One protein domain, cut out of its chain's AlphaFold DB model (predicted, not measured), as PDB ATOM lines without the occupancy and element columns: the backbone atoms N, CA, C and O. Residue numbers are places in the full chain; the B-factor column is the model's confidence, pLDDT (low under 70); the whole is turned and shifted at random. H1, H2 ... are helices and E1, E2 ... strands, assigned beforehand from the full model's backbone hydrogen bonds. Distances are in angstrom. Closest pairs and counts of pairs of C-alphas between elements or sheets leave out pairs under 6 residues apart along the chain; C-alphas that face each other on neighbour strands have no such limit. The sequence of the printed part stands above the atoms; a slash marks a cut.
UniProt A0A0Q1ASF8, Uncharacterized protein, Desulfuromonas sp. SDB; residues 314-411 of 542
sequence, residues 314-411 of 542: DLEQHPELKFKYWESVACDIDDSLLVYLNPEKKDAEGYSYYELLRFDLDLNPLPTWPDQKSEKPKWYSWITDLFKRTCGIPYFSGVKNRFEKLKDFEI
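Overview. This is residues 314 to 411 of the 542 residues of an uncharacterized protein of Desulfuromonas sp. SDB (UniProt A0A0Q1ASF8). Little regular structure: one small antiparallel sheet, ordered E1, E2, E3, with long loops running out from the ends of its strands, and the short helix H1 off the sheet, beyond the E3 side. The last loop returns to E3, where residues 405 to 406 pair with 354 to 355. The 98 printed residues, 23 in named elements, run E1, E2, E3, H1: mixed, compact, radius of gyration of the C-alphas 13.7 A, spans 34 by 33 by 26 A.

Along the chain. E1, residues 326 to 331, spans 13.4 A from C-alpha 326 at (-15.329, -4.969, -16.745). E2 is residues 337 to 341, 12.0 A; E3, 354 to 359, 16.0 A. H1, 380 to 385, spans 8.9 A to C-alpha 385 at (-5.186, -19.844, -8.167).

Arrangement. E1, E2 and E3 form a meander, each strand the antiparallel neighbour of the one before. Hairpin E1 and E2, 165 degrees, has N 338 and O 330 at 2.8 A, within hydrogen-bond range; hairpin E2 and E3, 160 degrees, has N 337 and O 359 at 2.7 A. H1 is not on the sheet; every O i to N i+4 pair in it is within hydrogen-bond range.

Size, cuts and confidence. The farthest C-alphas, Glu 316 and Ser 397, are 38.9 A apart. The printed part has no cut; links E2 to E3 and E3 to H1 are long. Model pLDDT is under 70 at residues 314 to 319, 372 to 387 and 389.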
ATOM      1  N   ASP A 314     -11.190   4.238  -4.584       66.44
ATOM      2  CA  ASP A 314      -9.980   5.047  -4.529       66.44
ATOM      3  C   ASP A 314      -8.815   4.201  -5.079       66.44
ATOM      4  O   ASP A 314      -8.326   3.290  -4.406       66.44
ATOM      5  N   LEU A 315      -8.424   4.427  -6.339       57.78
ATOM      6  CA  LEU A 315      -7.397   3.654  -7.064       57.78
ATOM      7  C   LEU A 315      -6.070   3.502  -6.306       57.78
ATOM      8  O   LEU A 315      -5.291   2.598  -6.613       57.78
ATOM      9  N   GLU A 316      -5.810   4.351  -5.309       61.47
ATOM     10  CA  GLU A 316      -4.665   4.216  -4.412       61.47
ATOM     11  C   GLU A 316      -4.692   2.917  -3.581       61.47
ATOM     12  O   GLU A 316      -3.629   2.397  -3.233       61.47
ATOM     13  N   GLN A 317      -5.873   2.364  -3.288       66.75
ATOM     14  CA  GLN A 317      -6.035   1.225  -2.376       66.75
ATOM     15  C   GLN A 317      -5.993  -0.146  -3.074       66.75
ATOM     16  O   GLN A 317      -5.577  -1.120  -2.448       66.75
ATOM     17  N   HIS A 318      -6.354  -0.220  -4.362       68.88
ATOM     18  CA  HIS A 318      -6.475  -1.478  -5.123       68.88
ATOM     19  C   HIS A 318      -5.837  -1.419  -6.526       68.88
ATOM     20  O   HIS A 318      -6.519  -1.644  -7.532       68.88
ATOM     21  N   PRO A 319      -4.527  -1.137  -6.649       69.75
ATOM     22  CA  PRO A 319      -3.855  -1.005  -7.948       69.75
ATOM     23  C   PRO A 319      -3.867  -2.292  -8.798       69.75
ATOM     24  O   PRO A 319      -3.610  -2.252 -10.004       69.75
ATOM     25  N   GLU A 320      -4.127  -3.448  -8.186       71.44
ATOM     26  CA  GLU A 320      -4.282  -4.740  -8.853       71.44
ATOM     27  C   GLU A 320      -5.608  -4.888  -9.610       71.44
ATOM     28  O   GLU A 320      -5.673  -5.653 -10.577       71.44
ATOM     29  N   LEU A 321      -6.649  -4.153  -9.203       71.31
ATOM     30  CA  LEU A 321      -7.951  -4.154  -9.855       71.31
ATOM     31  C   LEU A 321      -7.937  -3.112 -10.973       71.31
ATOM     32  O   LEU A 321      -8.240  -1.940 -10.784       71.31
ATOM     33  N   LYS A 322      -7.570  -3.537 -12.181       72.56
ATOM     34  CA  LYS A 322      -7.820  -2.723 -13.374       72.56
ATOM     35  C   LYS A 322      -9.297  -2.882 -13.745       72.56
ATOM     36  O   LYS A 322      -9.696  -3.972 -14.139       72.56
ATOM     37  N   PHE A 323     -10.091  -1.817 -13.604       70.94
ATOM     38  CA  PHE A 323     -11.528  -1.811 -13.958       70.94
ATOM     39  C   PHE A 323     -11.765  -1.757 -15.458       70.94
ATOM     40  O   PHE A 323     -12.801  -2.198 -15.958       70.94
ATOM     41  N   LYS A 324     -10.744  -1.317 -16.197       70.38
ATOM     42  CA  LYS A 324     -10.648  -1.606 -17.618       70.38
ATOM     43  C   LYS A 324     -10.899  -3.102 -17.796       70.38
ATOM     44  O   LYS A 324     -10.273  -3.892 -17.099       70.38
ATOM     45  N   TYR A 325     -11.798  -3.459 -18.709       81.44
ATOM     46  CA  TYR A 325     -12.221  -4.839 -18.993       81.44
ATOM     47  C   TYR A 325     -13.387  -5.400 -18.176       81.44
ATOM     48  O   TYR A 325     -13.694  -6.585 -18.322       81.44
ATOM     49  N   TRP A 326     -14.056  -4.589 -17.358       88.25
ATOM     50  CA  TRP A 326     -15.329  -4.969 -16.745       88.25
ATOM     51  C   TRP A 326     -16.430  -4.908 -17.810       88.25
ATOM     52  O   TRP A 326     -16.967  -3.849 -18.118       88.25
ATOM     53  N   GLU A 327     -16.725  -6.053 -18.422       89.88
ATOM     54  CA  GLU A 327     -17.692  -6.174 -19.523       89.88
ATOM     55  C   GLU A 327     -19.135  -5.995 -19.044       89.88
ATOM     56  O   GLU A 327     -19.974  -5.443 -19.752       89.88
ATOM     57  N   SER A 328     -19.441  -6.484 -17.841       93.50
ATOM     58  CA  SER A 328     -20.771  -6.363 -17.254       93.50
ATOM     59  C   SER A 328     -20.686  -6.355 -15.737       93.50
ATOM     60  O   SER A 328     -20.043  -7.223 -15.145       93.50
ATOM     61  N   VAL A 329     -21.410  -5.428 -15.115       95.00
ATOM     62  CA  VAL A 329     -21.586  -5.360 -13.661       95.00
ATOM     63  C   VAL A 329     -23.074  -5.390 -13.338       95.00
ATOM     64  O   VAL A 329     -23.883  -4.779 -14.042       95.00
ATOM     65  N   ALA A 330     -23.430  -6.105 -12.278       96.50
ATOM     66  CA  ALA A 330     -24.746  -6.045 -11.659       96.50
ATOM     67  C   ALA A 330     -24.594  -5.987 -10.134       96.50
ATOM     68  O   ALA A 330     -23.675  -6.589  -9.582       96.50
ATOM     69  N   CYS A 331     -25.492  -5.273  -9.464       97.25
ATOM     70  CA  CYS A 331     -25.539  -5.213  -8.006       97.25
ATOM     71  C   CYS A 331     -26.545  -6.244  -7.477       97.25
ATOM     72  O   CYS A 331     -27.663  -6.345  -7.988       97.25
ATOM     73  N   ASP A 332     -26.108  -7.063  -6.523       97.50
ATOM     74  CA  ASP A 332     -26.902  -8.107  -5.878       97.50
ATOM     75  C   ASP A 332     -27.727  -7.547  -4.709       97.50
ATOM     76  O   ASP A 332     -27.508  -6.441  -4.227       97.50
ATOM     77  N   ILE A 333     -28.663  -8.348  -4.204       95.81
ATOM     78  CA  ILE A 333     -29.582  -8.001  -3.107       95.81
ATOM     79  C   ILE A 333     -28.905  -7.803  -1.736       95.81
ATOM     80  O   ILE A 333     -29.592  -7.574  -0.745       95.81
ATOM     81  N   ASP A 334     -27.589  -7.982  -1.642       96.00
ATOM     82  CA  ASP A 334     -26.772  -7.659  -0.465       96.00
ATOM     83  C   ASP A 334     -25.731  -6.575  -0.764       96.00
ATOM     84  O   ASP A 334     -24.700  -6.518  -0.096       96.00
ATOM     85  N   ASP A 335     -25.973  -5.776  -1.803       96.44
ATOM     86  CA  ASP A 335     -25.111  -4.696  -2.287       96.44
ATOM     87  C   ASP A 335     -23.745  -5.126  -2.821       96.44
ATOM     88  O   ASP A 335     -22.935  -4.293  -3.224       96.44
ATOM     89  N   SER A 336     -23.484  -6.429  -2.906       96.62
ATOM     90  CA  SER A 336     -22.288  -6.913  -3.583       96.62
ATOM     91  C   SER A 336     -22.367  -6.692  -5.095       96.62
ATOM     92  O   SER A 336     -23.428  -6.751  -5.717       96.62
ATOM     93  N   LEU A 337     -21.215  -6.458  -5.710       96.31
ATOM     94  CA  LEU A 337     -21.052  -6.291  -7.144       96.31
ATOM     95  C   LEU A 337     -20.672  -7.630  -7.763       96.31
ATOM     96  O   LEU A 337     -19.623  -8.184  -7.442       96.31
ATOM     97  N   LEU A 338     -21.500  -8.134  -8.674       96.94
ATOM     98  CA  LEU A 338     -21.173  -9.267  -9.529       96.94
ATOM     99  C   LEU A 338     -20.595  -8.742 -10.846       96.94
ATOM    100  O   LEU A 338     -21.264  -8.022 -11.587       96.94
ATOM    101  N   VAL A 339     -19.347  -9.104 -11.127       95.19
ATOM    102  CA  VAL A 339     -18.538  -8.532 -12.206       95.19
ATOM    103  C   VAL A 339     -18.098  -9.632 -13.162       95.19
ATOM    104  O   VAL A 339     -17.474 -10.608 -12.750       95.19
ATOM    105  N   TYR A 340     -18.380  -9.451 -14.451       95.25
ATOM    106  CA  TYR A 340     -17.802 -10.249 -15.529       95.25
ATOM    107  C   TYR A 340     -16.676  -9.470 -16.190       95.25
ATOM    108  O   TYR A 340     -16.922  -8.400 -16.750       95.25
ATOM    109  N   LEU A 341     -15.449  -9.987 -16.131       93.38
ATOM    110  CA  LEU A 341     -14.283  -9.259 -16.628       93.38
ATOM    111  C   LEU A 341     -13.326 -10.110 -17.451       93.38
ATOM    112  O   LEU A 341     -13.235 -11.326 -17.272       93.38
ATOM    113  N   ASN A 342     -12.582  -9.452 -18.342       91.75
ATOM    114  CA  ASN A 342     -11.463 -10.059 -19.058       91.75
ATOM    115  C   ASN A 342     -10.156  -9.823 -18.283       91.75
ATOM    116  O   ASN A 342      -9.662  -8.697 -18.265       91.75
ATOM    117  N   PRO A 343      -9.530 -10.853 -17.690       88.81
ATOM    118  CA  PRO A 343      -8.255 -10.694 -16.997       88.81
ATOM    119  C   PRO A 343      -7.052 -10.518 -17.947       88.81
ATOM    120  O   PRO A 343      -5.913 -10.553 -17.487       88.81
ATOM    121  N   GLU A 344      -7.268 -10.427 -19.268       90.00
ATOM    122  CA  GLU A 344      -6.240 -10.455 -20.325       90.00
ATOM    123  C   GLU A 344      -5.355 -11.713 -20.289       90.00
ATOM    124  O   GLU A 344      -4.214 -11.735 -20.763       90.00
ATOM    125  N   LYS A 345      -5.884 -12.805 -19.734       88.94
ATOM    126  CA  LYS A 345      -5.180 -14.083 -19.634       88.94
ATOM    127  C   LYS A 345      -5.603 -15.035 -20.731       88.94
ATOM    128  O   LYS A 345      -6.680 -14.929 -21.313       88.94
ATOM    129  N   LYS A 346      -4.723 -16.001 -20.981       91.88
ATOM    130  CA  LYS A 346      -4.982 -17.137 -21.856       91.88
ATOM    131  C   LYS A 346      -4.990 -18.424 -21.046       91.88
ATOM    132  O   LYS A 346      -4.227 -18.555 -20.086       91.88
ATOM    133  N   ASP A 347      -5.865 -19.348 -21.413       91.31
ATOM    134  CA  ASP A 347      -5.873 -20.702 -20.871       91.31
ATOM    135  C   ASP A 347      -4.660 -21.511 -21.382       91.31
ATOM    136  O   ASP A 347      -3.806 -21.008 -22.121       91.31
ATOM    137  N   ALA A 348      -4.551 -22.777 -20.971       91.25
ATOM    138  CA  ALA A 348      -3.455 -23.647 -21.406       91.25
ATOM    139  C   ALA A 348      -3.423 -23.905 -22.928       91.25
ATOM    140  O   ALA A 348      -2.381 -24.296 -23.453       91.25
ATOM    141  N   GLU A 349      -4.540 -23.682 -23.622       91.44
ATOM    142  CA  GLU A 349      -4.705 -23.848 -25.069       91.44
ATOM    143  C   GLU A 349      -4.466 -22.530 -25.834       91.44
ATOM    144  O   GLU A 349      -4.431 -22.522 -27.063       91.44
ATOM    145  N   GLY A 350      -4.248 -21.415 -25.129       93.19
ATOM    146  CA  GLY A 350      -3.992 -20.105 -25.722       93.19
ATOM    147  C   GLY A 350      -5.247 -19.270 -26.000       93.19
ATOM    148  O   GLY A 350      -5.122 -18.198 -26.603       93.19
ATOM    149  N   TYR A 351      -6.428 -19.713 -25.559       93.00
ATOM    150  CA  TYR A 351      -7.678 -18.965 -25.693       93.00
ATOM    151  C   TYR A 351      -7.842 -17.960 -24.559       93.00
ATOM    152  O   TYR A 351      -7.579 -18.270 -23.397       93.00
ATOM    153  N   SER A 352      -8.311 -16.759 -24.895       93.56
ATOM    154  CA  SER A 352      -8.780 -15.805 -23.892       93.56
ATOM    155  C   SER A 352     -10.020 -16.342 -23.184       93.56
ATOM    156  O   SER A 352     -10.826 -17.055 -23.780       93.56
ATOM    157  N   TYR A 353     -10.159 -15.997 -21.912       94.19
ATOM    158  CA  TYR A 353     -11.323 -16.323 -21.099       94.19
ATOM    159  C   TYR A 353     -11.662 -15.134 -20.209       94.19
ATOM    160  O   TYR A 353     -10.854 -14.221 -20.064       94.19
ATOM    161  N   TYR A 354     -12.840 -15.178 -19.612       94.81
ATOM    162  CA  TYR A 354     -13.376 -14.175 -18.709       94.81
ATOM    163  C   TYR A 354     -13.652 -14.820 -17.356       94.81
ATOM    164  O   TYR A 354     -13.869 -16.035 -17.265       94.81
ATOM    165  N   GLU A 355     -13.624 -14.006 -16.309       94.75
ATOM    166  CA  GLU A 355     -13.872 -14.425 -14.934       94.75
ATOM    167  C   GLU A 355     -15.126 -13.739 -14.392       94.75
ATOM    168  O   GLU A 355     -15.389 -12.570 -14.679       94.75
ATOM    169  N   LEU A 356     -15.899 -14.495 -13.615       95.69
ATOM    170  CA  LEU A 356     -17.014 -14.005 -12.824       95.69
ATOM    171  C   LEU A 356     -16.527 -13.832 -11.387       95.69
ATOM    172  O   LEU A 356     -16.226 -14.811 -10.701       95.69
ATOM    173  N   LEU A 357     -16.449 -12.584 -10.948       93.94
ATOM    174  CA  LEU A 357     -15.980 -12.206  -9.622       93.94
ATOM    175  C   LEU A 357     -17.089 -11.496  -8.858       93.94
ATOM    176  O   LEU A 357     -18.013 -10.940  -9.451       93.94
ATOM    177  N   ARG A 358     -16.979 -11.508  -7.532       94.12
ATOM    178  CA  ARG A 358     -17.899 -10.801  -6.651       94.12
ATOM    179  C   ARG A 358     -17.124  -9.955  -5.659       94.12
ATOM    180  O   ARG A 358     -16.129 -10.418  -5.109       94.12
ATOM    181  N   PHE A 359     -17.595  -8.743  -5.424       93.44
ATOM    182  CA  PHE A 359     -16.981  -7.782  -4.514       93.44
ATOM    183  C   PHE A 359     -18.043  -7.166  -3.609       93.44
ATOM    184  O   PHE A 359     -19.210  -7.154  -3.984       93.44
ATOM    185  N   ASP A 360     -17.684  -6.659  -2.435       93.88
ATOM    186  CA  ASP A 360     -18.547  -5.690  -1.748       93.88
ATOM    187  C   ASP A 360     -18.404  -4.286  -2.378       93.88
ATOM    188  O   ASP A 360     -17.673  -4.105  -3.358       93.88
ATOM    189  N   LEU A 361     -19.129  -3.291  -1.857       91.69
ATOM    190  CA  LEU A 361     -19.047  -1.908  -2.349       91.69
ATOM    191  C   LEU A 361     -17.690  -1.243  -2.071       91.69
ATOM    192  O   LEU A 361     -17.329  -0.303  -2.772       91.69
ATOM    193  N   ASP A 362     -16.930  -1.753  -1.101       88.62
ATOM    194  CA  ASP A 362     -15.558  -1.322  -0.812       88.62
ATOM    195  C   ASP A 362     -14.529  -2.086  -1.668       88.62
ATOM    196  O   ASP A 362     -13.324  -1.943  -1.480       88.62
ATOM    197  N   LEU A 363     -14.999  -2.899  -2.621       89.31
ATOM    198  CA  LEU A 363     -14.205  -3.734  -3.521       89.31
ATOM    199  C   LEU A 363     -13.367  -4.814  -2.834       89.31
ATOM    200  O   LEU A 363     -12.446  -5.376  -3.437       89.31
ATOM    201  N   ASN A 364     -13.730  -5.201  -1.613       88.50
ATOM    202  CA  ASN A 364     -13.170  -6.401  -1.020       88.50
ATOM    203  C   ASN A 364     -13.715  -7.624  -1.772       88.50
ATOM    204  O   ASN A 364     -14.931  -7.763  -1.945       88.50
ATOM    205  N   PRO A 365     -12.845  -8.550  -2.208       87.81
ATOM    206  CA  PRO A 365     -13.284  -9.740  -2.918       87.81
ATOM    207  C   PRO A 365     -14.115 -10.641  -2.000       87.81
ATOM    208  O   PRO A 365     -13.703 -11.010  -0.896       87.81
ATOM    209  N   LEU A 366     -15.274 -11.049  -2.502       91.12
ATOM    210  CA  LEU A 366     -16.181 -12.012  -1.891       91.12
ATOM    211  C   LEU A 366     -16.120 -13.341  -2.664       91.12
ATOM    212  O   LEU A 366     -15.688 -13.372  -3.818       91.12
ATOM    213  N   PRO A 367     -16.572 -14.465  -2.079       91.50
ATOM    214  CA  PRO A 367     -16.823 -15.672  -2.857       91.50
ATOM    215  C   PRO A 367     -17.788 -15.350  -4.000       91.50
ATOM    216  O   PRO A 367     -18.859 -14.793  -3.737       91.50
ATOM    217  N   THR A 368     -17.434 -15.720  -5.240       93.12
ATOM    218  CA  THR A 368     -18.274 -15.479  -6.429       93.12
ATOM    219  C   THR A 368     -19.708 -15.942  -6.196       93.12
ATOM    220  O   THR A 368     -20.660 -15.244  -6.531       93.12
ATOM    221  N   TRP A 369     -19.848 -17.099  -5.552       94.75
ATOM    222  CA  TRP A 369     -21.123 -17.661  -5.138       94.75
ATOM    223  C   TRP A 369     -21.204 -17.645  -3.610       94.75
ATOM    224  O   TRP A 369     -20.389 -18.315  -2.971       94.75
ATOM    225  N   PRO A 370     -22.153 -16.918  -2.995       91.50
ATOM    226  CA  PRO A 370     -22.341 -16.977  -1.552       91.50
ATOM    227  C   PRO A 370     -22.605 -18.419  -1.097       91.50
ATOM    228  O   PRO A 370     -23.448 -19.132  -1.652       91.50
ATOM    229  N   ASP A 371     -21.876 -18.871  -0.079       84.62
ATOM    230  CA  ASP A 371     -22.083 -20.198   0.486       84.62
ATOM    231  C   ASP A 371     -23.341 -20.251   1.358       84.62
ATOM    232  O   ASP A 371     -23.656 -19.321   2.098       84.62
ATOM    233  N   GLN A 372     -24.037 -21.392   1.340       69.00
ATOM    234  CA  GLN A 372     -25.124 -21.656   2.293       69.00
ATOM    235  C   GLN A 372     -24.607 -21.839   3.731       69.00
ATOM    236  O   GLN A 372     -25.380 -21.753   4.684       69.00
ATOM    237  N   LYS A 373     -23.310 -22.129   3.900       68.88
ATOM    238  CA  LYS A 373     -22.655 -22.341   5.193       68.88
ATOM    239  C   LYS A 373     -21.402 -21.480   5.256       68.88
ATOM    240  O   LYS A 373     -20.558 -21.562   4.378       68.88
ATOM    241  N   SER A 374     -21.311 -20.660   6.297       53.16
ATOM    242  CA  SER A 374     -20.302 -19.621   6.518       53.16
ATOM    243  C   SER A 374     -18.880 -20.163   6.748       53.16
ATOM    244  O   SER A 374     -18.302 -19.967   7.821       53.16
ATOM    245  N   GLU A 375     -18.292 -20.861   5.782       58.59
ATOM    246  CA  GLU A 375     -16.847 -21.056   5.781       58.59
ATOM    247  C   GLU A 375     -16.207 -19.753   5.308       58.59
ATOM    248  O   GLU A 375     -16.436 -19.287   4.196       58.59
ATOM    249  N   LYS A 376     -15.453 -19.100   6.200       57.41
ATOM    250  CA  LYS A 376     -14.758 -17.859   5.852       57.41
ATOM    251  C   LYS A 376     -13.812 -18.146   4.679       57.41
ATOM    252  O   LYS A 376     -12.933 -19.002   4.835       57.41
ATOM    253  N   PRO A 377     -13.940 -17.442   3.544       56.28
ATOM    254  CA  PRO A 377     -13.032 -17.626   2.427       56.28
ATOM    255  C   PRO A 377     -11.607 -17.314   2.873       56.28
ATOM    256  O   PRO A 377     -11.327 -16.287   3.497       56.28
ATOM    257  N   LYS A 378     -10.676 -18.216   2.561       60.66
ATOM    258  CA  LYS A 378      -9.253 -17.924   2.710       60.66
ATOM    259  C   LYS A 378      -8.884 -16.977   1.579       60.66
ATOM    260  O   LYS A 378      -8.585 -17.434   0.487       60.66
ATOM    261  N   TRP A 379      -8.876 -15.675   1.843       62.66
ATOM    262  CA  TRP A 379      -8.520 -14.634   0.871       62.66
ATOM    263  C   TRP A 379      -7.171 -14.863   0.152       62.66
ATOM    264  O   TRP A 379      -6.919 -14.274  -0.882       62.66
ATOM    265  N   TYR A 380      -6.298 -15.750   0.637       55.16
ATOM    266  CA  TYR A 380      -5.089 -16.149  -0.089       55.16
ATOM    267  C   TYR A 380      -5.316 -17.148  -1.240       55.16
ATOM    268  O   TYR A 380      -4.452 -17.252  -2.110       55.16
ATOM    269  N   SER A 381      -6.423 -17.901  -1.284       60.62
ATOM    270  CA  SER A 381      -6.597 -18.958  -2.293       60.62
ATOM    271  C   SER A 381      -6.779 -18.399  -3.702       60.62
ATOM    272  O   SER A 381      -6.164 -18.925  -4.628       60.62
ATOM    273  N   TRP A 382      -7.521 -17.297  -3.867       63.56
ATOM    274  CA  TRP A 382      -7.741 -16.682  -5.183       63.56
ATOM    275  C   TRP A 382      -6.437 -16.135  -5.788       63.56
ATOM    276  O   TRP A 382      -6.159 -16.389  -6.958       63.56
ATOM    277  N   ILE A 383      -5.570 -15.506  -4.978       60.88
ATOM    278  CA  ILE A 383      -4.236 -15.051  -5.413       60.88
ATOM    279  C   ILE A 383      -3.378 -16.244  -5.855       60.88
ATOM    280  O   ILE A 383      -2.663 -16.164  -6.853       60.88
ATOM    281  N   THR A 384      -3.450 -17.375  -5.147       61.75
ATOM    282  CA  THR A 384      -2.679 -18.570  -5.529       61.75
ATOM    283  C   THR A 384      -3.236 -19.294  -6.756       61.75
ATOM    284  O   THR A 384      -2.458 -19.847  -7.537       61.75
ATOM    285  N   ASP A 385      -4.552 -19.272  -6.974       63.59
ATOM    286  CA  ASP A 385      -5.186 -19.844  -8.167       63.59
ATOM    287  C   ASP A 385      -4.996 -18.959  -9.406       63.59
ATOM    288  O   ASP A 385      -4.980 -19.467 -10.528       63.59
ATOM    289  N   LEU A 386      -4.703 -17.671  -9.209       59.38
ATOM    290  CA  LEU A 386      -4.361 -16.713 -10.262       59.38
ATOM    291  C   LEU A 386      -3.147 -17.137 -11.114       59.38
ATOM    292  O   LEU A 386      -3.020 -16.681 -12.255       59.38
ATOM    293  N   PHE A 387      -2.279 -17.999 -10.565       58.50
ATOM    294  CA  PHE A 387      -1.062 -18.519 -11.200       58.50
ATOM    295  C   PHE A 387      -1.178 -19.964 -11.707       58.50
ATOM    296  O   PHE A 387      -0.267 -20.449 -12.385       58.50
ATOM    297  N   LYS A 388      -2.269 -20.682 -11.413       72.19
ATOM    298  CA  LYS A 388      -2.452 -22.045 -11.929       72.19
ATOM    299  C   LYS A 388      -2.956 -21.985 -13.367       72.19
ATOM    300  O   LYS A 388      -3.945 -21.324 -13.667       72.19
ATOM    301  N   ARG A 389      -2.296 -22.716 -14.273       67.62
ATOM    302  CA  ARG A 389      -2.806 -22.923 -15.636       67.62
ATOM    303  C   ARG A 389      -4.131 -23.680 -15.558       67.62
ATOM    304  O   ARG A 389      -4.151 -24.854 -15.200       67.62
ATOM    305  N   THR A 390      -5.221 -23.002 -15.891       76.56
ATOM    306  CA  THR A 390      -6.554 -23.593 -15.999       76.56
ATOM    307  C   THR A 390      -6.715 -24.274 -17.357       76.56
ATOM    308  O   THR A 390      -6.496 -23.655 -18.398       76.56
ATOM    309  N   CYS A 391      -7.103 -25.549 -17.343       81.62
ATOM    310  CA  CYS A 391      -7.534 -26.301 -18.523       81.62
ATOM    311  C   CYS A 391      -9.047 -26.536 -18.448       81.62
ATOM    312  O   CYS A 391      -9.594 -26.647 -17.351       81.62
ATOM    313  N   GLY A 392      -9.711 -26.665 -19.600       90.06
ATOM    314  CA  GLY A 392     -11.120 -27.070 -19.656       90.06
ATOM    315  C   GLY A 392     -12.124 -25.992 -19.237       90.06
ATOM    316  O   GLY A 392     -13.174 -26.331 -18.696       90.06
ATOM    317  N   ILE A 393     -11.818 -24.711 -19.473       93.25
ATOM    318  CA  ILE A 393     -12.789 -23.622 -19.277       93.25
ATOM    319  C   ILE A 393     -13.953 -23.829 -20.262       93.25
ATOM    320  O   ILE A 393     -13.699 -23.942 -21.466       93.25
ATOM    321  N   PRO A 394     -15.205 -23.923 -19.781       96.25
ATOM    322  CA  PRO A 394     -16.344 -24.197 -20.643       96.25
ATOM    323  C   PRO A 394     -16.726 -22.974 -21.488       96.25
ATOM    324  O   PRO A 394     -16.422 -21.829 -21.150       96.25
ATOM    325  N   TYR A 395     -17.442 -23.247 -22.577       96.69
ATOM    326  CA  TYR A 395     -18.269 -22.252 -23.258       96.69
ATOM    327  C   TYR A 395     -19.635 -22.133 -22.565       96.69
ATOM    328  O   TYR A 395     -20.016 -23.000 -21.771       96.69
ATOM    329  N   PHE A 396     -20.406 -21.109 -22.921       96.12
ATOM    330  CA  PHE A 396     -21.706 -20.756 -22.354       96.12
ATOM    331  C   PHE A 396     -22.702 -21.923 -22.346       96.12
ATOM    332  O   PHE A 396     -23.434 -22.113 -21.381       96.12
ATOM    333  N   SER A 397     -22.701 -22.769 -23.378       94.25
ATOM    334  CA  SER A 397     -23.565 -23.958 -23.464       94.25
ATOM    335  C   SER A 397     -23.139 -25.111 -22.541       94.25
ATOM    336  O   SER A 397     -23.937 -25.994 -22.230       94.25
ATOM    337  N   GLY A 398     -21.884 -25.118 -22.085       94.94
ATOM    338  CA  GLY A 398     -21.282 -26.185 -21.283       94.94
ATOM    339  C   GLY A 398     -21.203 -25.896 -19.784       94.94
ATOM    340  O   GLY A 398     -20.672 -26.723 -19.037       94.94
ATOM    341  N   VAL A 399     -21.694 -24.742 -19.323       95.19
ATOM    342  CA  VAL A 399     -21.575 -24.362 -17.910       95.19
ATOM    343  C   VAL A 399     -22.399 -25.251 -16.987       95.19
ATOM    344  O   VAL A 399     -23.516 -25.695 -17.288       95.19
ATOM    345  N   LYS A 400     -21.824 -25.498 -15.814       95.94
ATOM    346  CA  LYS A 400     -22.437 -26.232 -14.708       95.94
ATOM    347  C   LYS A 400     -22.775 -25.259 -13.578       95.94
ATOM    348  O   LYS A 400     -22.587 -24.056 -13.713       95.94
ATOM    349  N   ASN A 401     -23.263 -25.797 -12.465       96.38
ATOM    350  CA  ASN A 401     -23.418 -25.038 -11.227       96.38
ATOM    351  C   ASN A 401     -22.105 -24.337 -10.857       96.38
ATOM    352  O   ASN A 401     -21.031 -24.908 -11.053       96.38
ATOM    353  N   ARG A 402     -22.226 -23.138 -10.290       94.06
ATOM    354  CA  ARG A 402     -21.132 -22.340  -9.735       94.06
ATOM    355  C   ARG A 402     -19.970 -22.136 -10.710       94.06
ATOM    356  O   ARG A 402     -18.817 -22.381 -10.371       94.06
ATOM    357  N   PHE A 403     -20.262 -21.737 -11.948       95.44
ATOM    358  CA  PHE A 403     -19.190 -21.392 -12.880       95.44
ATOM    359  C   PHE A 403     -18.510 -20.089 -12.440       95.44
ATOM    360  O   PHE A 403     -19.153 -19.182 -11.925       95.44
ATOM    361  N   GLU A 404     -17.208 -19.993 -12.661       94.75
ATOM    362  CA  GLU A 404     -16.435 -18.775 -12.374       94.75
ATOM    363  C   GLU A 404     -15.668 -18.293 -13.605       94.75
ATOM    364  O   GLU A 404     -15.136 -17.191 -13.610       94.75
ATOM    365  N   LYS A 405     -15.581 -19.124 -14.652       95.56
ATOM    366  CA  LYS A 405     -14.788 -18.856 -15.853       95.56
ATOM    367  C   LYS A 405     -15.530 -19.291 -17.102       95.56
ATOM    368  O   LYS A 405     -16.141 -20.362 -17.106       95.56
ATOM    369  N   LEU A 406     -15.419 -18.489 -18.155       96.69
ATOM    370  CA  LEU A 406     -16.069 -18.716 -19.444       96.69
ATOM    371  C   LEU A 406     -15.176 -18.272 -20.603       96.69
ATOM    372  O   LEU A 406     -14.414 -17.317 -20.475       96.69
ATOM    373  N   LYS A 407     -15.255 -18.971 -21.741       96.06
ATOM    374  CA  LYS A 407     -14.540 -18.577 -22.971       96.06
ATOM    375  C   LYS A 407     -15.270 -17.477 -23.758       96.06
ATOM    376  O   LYS A 407     -14.654 -16.807 -24.583       96.06
ATOM    377  N   ASP A 408     -16.566 -17.299 -23.520       96.25
ATOM    378  CA  ASP A 408     -17.427 -16.373 -24.258       96.25
ATOM    379  C   ASP A 408     -17.243 -14.922 -23.792       96.25
ATOM    380  O   ASP A 408     -17.076 -14.641 -22.607       96.25
ATOM    381  N   PHE A 409     -17.280 -13.988 -24.734       93.12
ATOM    382  CA  PHE A 409     -17.201 -12.544 -24.491       93.12
ATOM    383  C   PHE A 409     -18.604 -11.917 -24.510       93.12
ATOM    384  O   PHE A 409     -19.562 -12.595 -24.863       93.12
ATOM    385  N   GLU A 410     -18.749 -10.635 -24.147       92.12
ATOM    386  CA  GLU A 410     -20.030  -9.897 -24.251       92.12
ATOM    387  C   GLU A 410     -21.214 -10.545 -23.491       92.12
ATOM    388  O   GLU A 410     -22.383 -10.367 -23.849       92.12
ATOM    389  N   ILE A 411     -20.934 -11.289 -22.415       95.75
ATOM    390  CA  ILE A 411     -21.988 -11.781 -21.522       95.75
ATOM    391  C   ILE A 411     -22.560 -10.604 -20.752       95.75
ATOM    392  O   ILE A 411     -21.851  -9.894 -20.043       95.75
TER     393      ILE A 411